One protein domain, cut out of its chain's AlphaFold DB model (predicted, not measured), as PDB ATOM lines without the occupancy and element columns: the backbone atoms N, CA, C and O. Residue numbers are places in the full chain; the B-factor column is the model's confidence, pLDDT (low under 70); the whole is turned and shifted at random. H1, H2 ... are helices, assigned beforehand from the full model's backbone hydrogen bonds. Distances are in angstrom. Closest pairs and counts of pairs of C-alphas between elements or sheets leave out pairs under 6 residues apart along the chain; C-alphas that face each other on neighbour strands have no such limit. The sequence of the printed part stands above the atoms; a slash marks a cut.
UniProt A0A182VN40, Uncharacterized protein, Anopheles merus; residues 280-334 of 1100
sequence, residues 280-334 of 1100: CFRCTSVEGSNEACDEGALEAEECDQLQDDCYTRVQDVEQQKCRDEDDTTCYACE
ATOM      1  N   CYS A 280      44.506 -46.342  43.944       85.69
ATOM      2  CA  CYS A 280      43.167 -45.778  43.958       85.69
ATOM      3  C   CYS A 280      43.174 -44.452  44.742       85.69
ATOM      4  O   CYS A 280      43.685 -44.400  45.865       85.69
ATOM      5  N   PHE A 281      42.572 -43.376  44.224       83.94
ATOM      6  CA  PHE A 281      42.391 -42.146  45.009       83.94
ATOM      7  C   PHE A 281      41.259 -42.339  46.020       83.94
ATOM      8  O   PHE A 281      40.099 -42.515  45.652       83.94
ATOM      9  N   ARG A 282      41.570 -42.323  47.318       78.62
ATOM     10  CA  ARG A 282      40.589 -42.582  48.382       78.62
ATOM     11  C   ARG A 282      40.167 -41.278  49.046       78.62
ATOM     12  O   ARG A 282      40.858 -40.766  49.922       78.62
ATOM     13  N   CYS A 283      39.015 -40.735  48.653       74.75
ATOM     14  CA  CYS A 283      38.549 -39.477  49.226       74.75
ATOM     15  C   CYS A 283      37.030 -39.287  49.210       74.75
ATOM     16  O   CYS A 283      36.379 -39.670  48.253       74.75
ATOM     17  N   THR A 284      36.479 -38.664  50.257       71.75
ATOM     18  CA  THR A 284      35.060 -38.283  50.380       71.75
ATOM     19  C   THR A 284      34.911 -36.767  50.545       71.75
ATOM     20  O   THR A 284      35.546 -36.195  51.439       71.75
ATOM     21  N   SER A 285      34.036 -36.127  49.759       72.38
ATOM     22  CA  SER A 285      33.638 -34.718  49.941       72.38
ATOM     23  C   SER A 285      32.143 -34.520  49.714       72.38
ATOM     24  O   SER A 285      31.638 -34.857  48.653       72.38
ATOM     25  N   VAL A 286      31.435 -33.925  50.678       68.88
ATOM     26  CA  VAL A 286      30.026 -33.520  50.543       68.88
ATOM     27  C   VAL A 286      29.962 -32.002  50.375       68.88
ATOM     28  O   VAL A 286      30.459 -31.274  51.229       68.88
ATOM     29  N   GLU A 287      29.371 -31.521  49.277       68.81
ATOM     30  CA  GLU A 287      29.169 -30.084  48.987       68.81
ATOM     31  C   GLU A 287      30.415 -29.194  49.206       68.81
ATOM     32  O   GLU A 287      30.314 -28.072  49.702       68.81
ATOM     33  N   GLY A 288      31.614 -29.658  48.841       64.69
ATOM     34  CA  GLY A 288      32.827 -28.841  48.974       64.69
ATOM     35  C   GLY A 288      33.494 -28.899  50.350       64.69
ATOM     36  O   GLY A 288      34.334 -28.059  50.665       64.69
ATOM     37  N   SER A 289      33.114 -29.857  51.202       73.06
ATOM     38  CA  SER A 289      33.691 -30.032  52.546       73.06
ATOM     39  C   SER A 289      35.184 -30.400  52.562       73.06
ATOM     40  O   SER A 289      35.843 -30.200  53.583       73.06
ATOM     41  N   ASN A 290      35.718 -30.940  51.461       75.94
ATOM     42  CA  ASN A 290      37.101 -31.387  51.340       75.94
ATOM     43  C   ASN A 290      37.703 -30.902  50.013       75.94
ATOM     44  O   ASN A 290      37.688 -31.600  49.005       75.94
ATOM     45  N   GLU A 291      38.266 -29.695  50.042       72.56
ATOM     46  CA  GLU A 291      38.811 -28.993  48.872       72.56
ATOM     47  C   GLU A 291      39.906 -29.793  48.141       72.56
ATOM     48  O   GLU A 291      39.918 -29.833  46.916       72.56
ATOM     49  N   ALA A 292      40.758 -30.526  48.871       73.56
ATOM     50  CA  ALA A 292      41.782 -31.390  48.270       73.56
ATOM     51  C   ALA A 292      41.178 -32.569  47.481       73.56
ATOM     52  O   ALA A 292      41.757 -33.016  46.492       73.56
ATOM     53  N   CYS A 293      40.007 -33.046  47.909       75.56
ATOM     54  CA  CYS A 293      39.204 -34.048  47.210       75.56
ATOM     55  C   CYS A 293      38.626 -33.492  45.915       75.56
ATOM     56  O   CYS A 293      38.757 -34.087  44.852       75.56
ATOM     57  N   ASP A 294      37.979 -32.333  46.030       73.44
ATOM     58  CA  ASP A 294      37.189 -31.745  44.957       73.44
ATOM     59  C   ASP A 294      38.079 -31.191  43.834       73.44
ATOM     60  O   ASP A 294      37.634 -31.096  42.694       73.44
ATOM     61  N   GLU A 295      39.341 -30.863  44.129       73.56
ATOM     62  CA  GLU A 295      40.342 -30.421  43.149       73.56
ATOM     63  C   GLU A 295      41.251 -31.550  42.632       73.56
ATOM     64  O   GLU A 295      42.106 -31.296  41.785       73.56
ATOM     65  N   GLY A 296      41.082 -32.791  43.111       70.00
ATOM     66  CA  GLY A 296      41.932 -33.918  42.716       70.00
ATOM     67  C   GLY A 296      43.400 -33.737  43.125       70.00
ATOM     68  O   GLY A 296      44.300 -34.072  42.367       70.00
ATOM     69  N   ALA A 297      43.677 -33.167  44.298       72.38
ATOM     70  CA  ALA A 297      45.038 -32.850  44.752       72.38
ATOM     71  C   ALA A 297      45.627 -33.889  45.733       72.38
ATOM     72  O   ALA A 297      46.598 -33.599  46.434       72.38
ATOM     73  N   LEU A 298      45.015 -35.071  45.834       75.50
ATOM     74  CA  LEU A 298      45.443 -36.162  46.715       75.50
ATOM     75  C   LEU A 298      46.387 -37.120  45.981       75.50
ATOM     76  O   LEU A 298      46.445 -37.089  44.760       75.50
ATOM     77  N   GLU A 299      47.133 -37.944  46.717       78.00
ATOM     78  CA  GLU A 299      47.952 -39.032  46.158       78.00
ATOM     79  C   GLU A 299      47.138 -40.338  46.133       78.00
ATOM     80  O   GLU A 299      46.251 -40.534  46.969       78.00
ATOM     81  N   ALA A 300      47.418 -41.224  45.175       82.25
ATOM     82  CA  ALA A 300      46.772 -42.530  45.091       82.25
ATOM     83  C   ALA A 300      47.379 -43.513  46.100       82.25
ATOM     84  O   ALA A 300      48.599 -43.592  46.261       82.25
ATOM     85  N   GLU A 301      46.524 -44.290  46.759       83.56
ATOM     86  CA  GLU A 301      46.919 -45.320  47.720       83.56
ATOM     87  C   GLU A 301      46.739 -46.708  47.094       83.56
ATOM     88  O   GLU A 301      45.802 -46.917  46.326       83.56
ATOM     89  N   GLU A 302      47.615 -47.668  47.409       82.44
ATOM     90  CA  GLU A 302      47.406 -49.063  46.989       82.44
ATOM     91  C   GLU A 302      46.086 -49.580  47.563       82.44
ATOM     92  O   GLU A 302      45.786 -49.394  48.746       82.44
ATOM     93  N   CYS A 303      45.287 -50.210  46.708       79.56
ATOM     94  CA  CYS A 303      44.062 -50.853  47.126       79.56
ATOM     95  C   CYS A 303      44.366 -52.067  48.035       79.56
ATOM     96  O   CYS A 303      45.485 -52.590  48.079       79.56
ATOM     97  N   ASP A 304      43.376 -52.473  48.836       75.19
ATOM     98  CA  ASP A 304      43.603 -53.450  49.908       75.19
ATOM     99  C   ASP A 304      43.678 -54.879  49.345       75.19
ATOM    100  O   ASP A 304      44.225 -55.775  49.994       75.19
ATOM    101  N   GLN A 305      43.147 -55.085  48.135       69.19
ATOM    102  CA  GLN A 305      43.178 -56.337  47.385       69.19
ATOM    103  C   GLN A 305      43.474 -56.104  45.898       69.19
ATOM    104  O   GLN A 305      43.259 -55.024  45.353       69.19
ATOM    105  N   LEU A 306      43.945 -57.158  45.230       67.81
ATOM    106  CA  LEU A 306      44.370 -57.125  43.827       67.81
ATOM    107  C   LEU A 306      43.218 -56.901  42.824       67.81
ATOM    108  O   LEU A 306      43.467 -56.460  41.711       67.81
ATOM    109  N   GLN A 307      41.973 -57.201  43.217       68.19
ATOM    110  CA  GLN A 307      40.755 -57.090  42.391       68.19
ATOM    111  C   GLN A 307      39.827 -55.943  42.840       68.19
ATOM    112  O   GLN A 307      38.630 -55.966  42.564       68.19
ATOM    113  N   ASP A 308      40.342 -54.981  43.606       73.69
ATOM    114  CA  ASP A 308      39.548 -53.830  44.038       73.69
ATOM    115  C   ASP A 308      39.391 -52.811  42.899       73.69
ATOM    116  O   ASP A 308      40.379 -52.360  42.320       73.69
ATOM    117  N   ASP A 309      38.154 -52.368  42.651       79.75
ATOM    118  CA  ASP A 309      37.891 -51.240  41.751       79.75
ATOM    119  C   ASP A 309      38.197 -49.905  42.443       79.75
ATOM    120  O   ASP A 309      37.965 -49.706  43.644       79.75
ATOM    121  N   CYS A 310      38.628 -48.925  41.657       83.81
ATOM    122  CA  CYS A 310      38.739 -47.543  42.089       83.81
ATOM    123  C   CYS A 310      37.351 -46.887  42.097       83.81
ATOM    124  O   CYS A 310      36.702 -46.771  41.060       83.81
ATOM    125  N   TYR A 311      36.909 -46.376  43.248       81.19
ATOM    126  CA  TYR A 311      35.611 -45.703  43.383       81.19
ATOM    127  C   TYR A 311      35.773 -44.193  43.562       81.19
ATOM    128  O   TYR A 311      36.522 -43.742  44.433       81.19
ATOM    129  N   THR A 312      35.024 -43.391  42.806       74.31
ATOM    130  CA  THR A 312      34.846 -41.956  43.099       74.31
ATOM    131  C   THR A 312      33.800 -41.786  44.208       74.31
ATOM    132  O   THR A 312      32.732 -42.390  44.169       74.31
ATOM    133  N   ARG A 313      34.091 -41.002  45.252       68.62
ATOM    134  CA  ARG A 313      33.226 -40.875  46.443       68.62
ATOM    135  C   ARG A 313      32.791 -39.420  46.648       68.62
ATOM    136  O   ARG A 313      33.446 -38.638  47.332       68.62
ATOM    137  N   VAL A 314      31.656 -39.065  46.047       59.38
ATOM    138  CA  VAL A 314      31.136 -37.682  45.998       59.38
ATOM    139  C   VAL A 314      30.044 -37.411  47.055       59.38
ATOM    140  O   VAL A 314      29.721 -36.259  47.332       59.38
ATOM    141  N   GLN A 315      29.492 -38.455  47.689       61.34
ATOM    142  CA  GLN A 315      28.619 -38.409  48.880       61.34
ATOM    143  C   GLN A 315      28.793 -39.712  49.704       61.34
ATOM    144  O   GLN A 315      29.529 -40.597  49.267       61.34
ATOM    145  N   ASP A 316      28.144 -39.857  50.873       61.50
ATOM    146  CA  ASP A 316      28.072 -41.118  51.657       61.50
ATOM    147  C   ASP A 316      27.286 -42.209  50.884       61.50
ATOM    148  O   ASP A 316      26.174 -42.596  51.247       61.50
ATOM    149  N   VAL A 317      27.835 -42.669  49.758       62.16
ATOM    150  CA  VAL A 317      27.211 -43.619  48.832       62.16
ATOM    151  C   VAL A 317      27.801 -45.018  49.043       62.16
ATOM    152  O   VAL A 317      29.001 -45.179  49.271       62.16
ATOM    153  N   GLU A 318      26.955 -46.048  48.983       66.00
ATOM    154  CA  GLU A 318      27.385 -47.452  49.012       66.00
ATOM    155  C   GLU A 318      28.174 -47.795  47.734       66.00
ATOM    156  O   GLU A 318      27.708 -47.502  46.637       66.00
ATOM    157  N   GLN A 319      29.332 -48.462  47.860       67.38
ATOM    158  CA  GLN A 319      30.204 -48.847  46.726       67.38
ATOM    159  C   GLN A 319      29.460 -49.591  45.605       67.38
ATOM    160  O   GLN A 319      29.785 -49.429  44.434       67.38
ATOM    161  N   GLN A 320      28.419 -50.351  45.960       69.44
ATOM    162  CA  GLN A 320      27.572 -51.085  45.021       69.44
ATOM    163  C   GLN A 320      26.893 -50.172  43.986       69.44
ATOM    164  O   GLN A 320      26.696 -50.592  42.853       69.44
ATOM    165  N   LYS A 321      26.550 -48.935  44.365       68.62
ATOM    166  CA  LYS A 321      25.899 -47.964  43.475       68.62
ATOM    167  C   LYS A 321      26.857 -47.386  42.445       68.62
ATOM    168  O   LYS A 321      26.444 -47.073  41.347       68.62
ATOM    169  N   CYS A 322      28.144 -47.306  42.763       73.19
ATOM    170  CA  CYS A 322      29.140 -46.783  41.829       73.19
ATOM    171  C   CYS A 322      29.459 -47.762  40.690       73.19
ATOM    172  O   CYS A 322      30.087 -47.368  39.713       73.19
ATOM    173  N   ARG A 323      29.042 -49.031  40.829       73.00
ATOM    174  CA  ARG A 323      29.070 -50.054  39.772       73.00
ATOM    175  C   ARG A 323      27.793 -50.064  38.920       73.00
ATOM    176  O   ARG A 323      27.693 -50.871  38.003       73.00
ATOM    177  N   ASP A 324      26.806 -49.236  39.257       70.06
ATOM    178  CA  ASP A 324      25.567 -49.095  38.497       70.06
ATOM    179  C   ASP A 324      25.764 -48.018  37.422       70.06
ATOM    180  O   ASP A 324      25.947 -46.845  37.741       70.06
ATOM    181  N   GLU A 325      25.751 -48.410  36.146       62.69
ATOM    182  CA  GLU A 325      25.944 -47.490  35.014       62.69
ATOM    183  C   GLU A 325      24.848 -46.406  34.926       62.69
ATOM    184  O   GLU A 325      25.071 -45.350  34.323       62.69
ATOM    185  N   ASP A 326      23.686 -46.639  35.548       61.66
ATOM    186  CA  ASP A 326      22.563 -45.701  35.582       61.66
ATOM    187  C   ASP A 326      22.640 -44.706  36.769       61.66
ATOM    188  O   ASP A 326      21.941 -43.683  36.765       61.66
ATOM    189  N   ASP A 327      23.490 -44.949  37.779       65.94
ATOM    190  CA  ASP A 327      23.655 -44.067  38.945       65.94
ATOM    191  C   ASP A 327      24.776 -43.037  38.709       65.94
ATOM    192  O   ASP A 327      25.967 -43.293  38.846       65.94
ATOM    193  N   THR A 328      24.386 -41.805  38.377       64.50
ATOM    194  CA  THR A 328      25.311 -40.695  38.068       64.50
ATOM    195  C   THR A 328      25.852 -39.959  39.303       64.50
ATOM    196  O   THR A 328      26.385 -38.850  39.193       64.50
ATOM    197  N   THR A 329      25.694 -40.535  40.501       67.38
ATOM    198  CA  THR A 329      26.200 -39.941  41.752       67.38
ATOM    199  C   THR A 329      27.625 -40.375  42.097       67.38
ATOM    200  O   THR A 329      28.320 -39.653  42.818       67.38
ATOM    201  N   CYS A 330      28.085 -41.514  41.574       72.00
ATOM    202  CA  CYS A 330      29.466 -41.978  41.668       72.00
ATOM    203  C   CYS A 330      29.816 -42.946  40.529       72.00
ATOM    204  O   CYS A 330      28.943 -43.495  39.878       72.00
ATOM    205  N   TYR A 331      31.108 -43.148  40.296       74.44
ATOM    206  CA  TYR A 331      31.656 -43.951  39.200       74.44
ATOM    207  C   TYR A 331      32.759 -44.884  39.713       74.44
ATOM    208  O   TYR A 331      33.596 -44.447  40.519       74.44
ATOM    209  N   ALA A 332      32.753 -46.136  39.255       81.50
ATOM    210  CA  ALA A 332      33.784 -47.144  39.497       81.50
ATOM    211  C   ALA A 332      34.585 -47.426  38.219       81.50
ATOM    212  O   ALA A 332      34.039 -47.394  37.119       81.50
ATOM    213  N   CYS A 333      35.875 -47.713  38.367       80.94
ATOM    214  CA  CYS A 333      36.735 -48.109  37.259       80.94
ATOM    215  C   CYS A 333      37.802 -49.108  37.705       80.94
ATOM    216  O   CYS A 333      38.249 -49.095  38.854       80.94
ATOM    217  N   GLU A 334      38.205 -49.958  36.769       77.31
ATOM    218  CA  GLU A 334      39.226 -50.986  36.940       77.31
ATOM    219  C   GLU A 334      40.499 -50.490  36.256       77.31
ATOM    220  O   GLU A 334      40.603 -50.623  35.048       77.31
TER     221      GLU A 334
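This is residues 280 to 334 of the 1100 residues of an uncharacterized protein of Anopheles merus (UniProt A0A182VN40). Little regular structure: a flat tangle of loops, in which the chain runs out to the short helix H1, returns along one rim to Leu 306, folds back past Arg 313 and loops through the short helix H2. Its last part comes back beside the earlier loop, where residues 310 to 311 pair antiparallel with 332 to 333. The printed part has 55 residues, H1 then H2 and no named strand; the class is all helix, with only 9 residues in named elements. It is compact, radius of gyration of the C-alphas 11.3 A, spanning 28 by 27 by 14 A.

H1 is residues 291 to 294, 5.1 A long, beginning at C-alpha 291 (38.811, -28.993, 48.872). H2 is residues 319 to 323, 7.1 A long, ending at C-alpha 323 (29.070, -50.054, 39.772).

H1 and H2 are apart. H1 is too short for an O i to N i+4 pair; its one O i to N i+3 pair is within hydrogen-bond range. In H2, 0 of 1 O i to N i+4 pairs and 2 of 2 O i to N i+3 pairs are.

The C-alphas farthest apart, of Glu 287 and Leu 306, are 31.4 A apart. The printed part has no cut; H1 to H2 is a long link of 24 residues. Mean pLDDT of the printed part is 72.6, with residues 286 to 288, 305 to 307, 313 to 321 and 325 to 329 under 70.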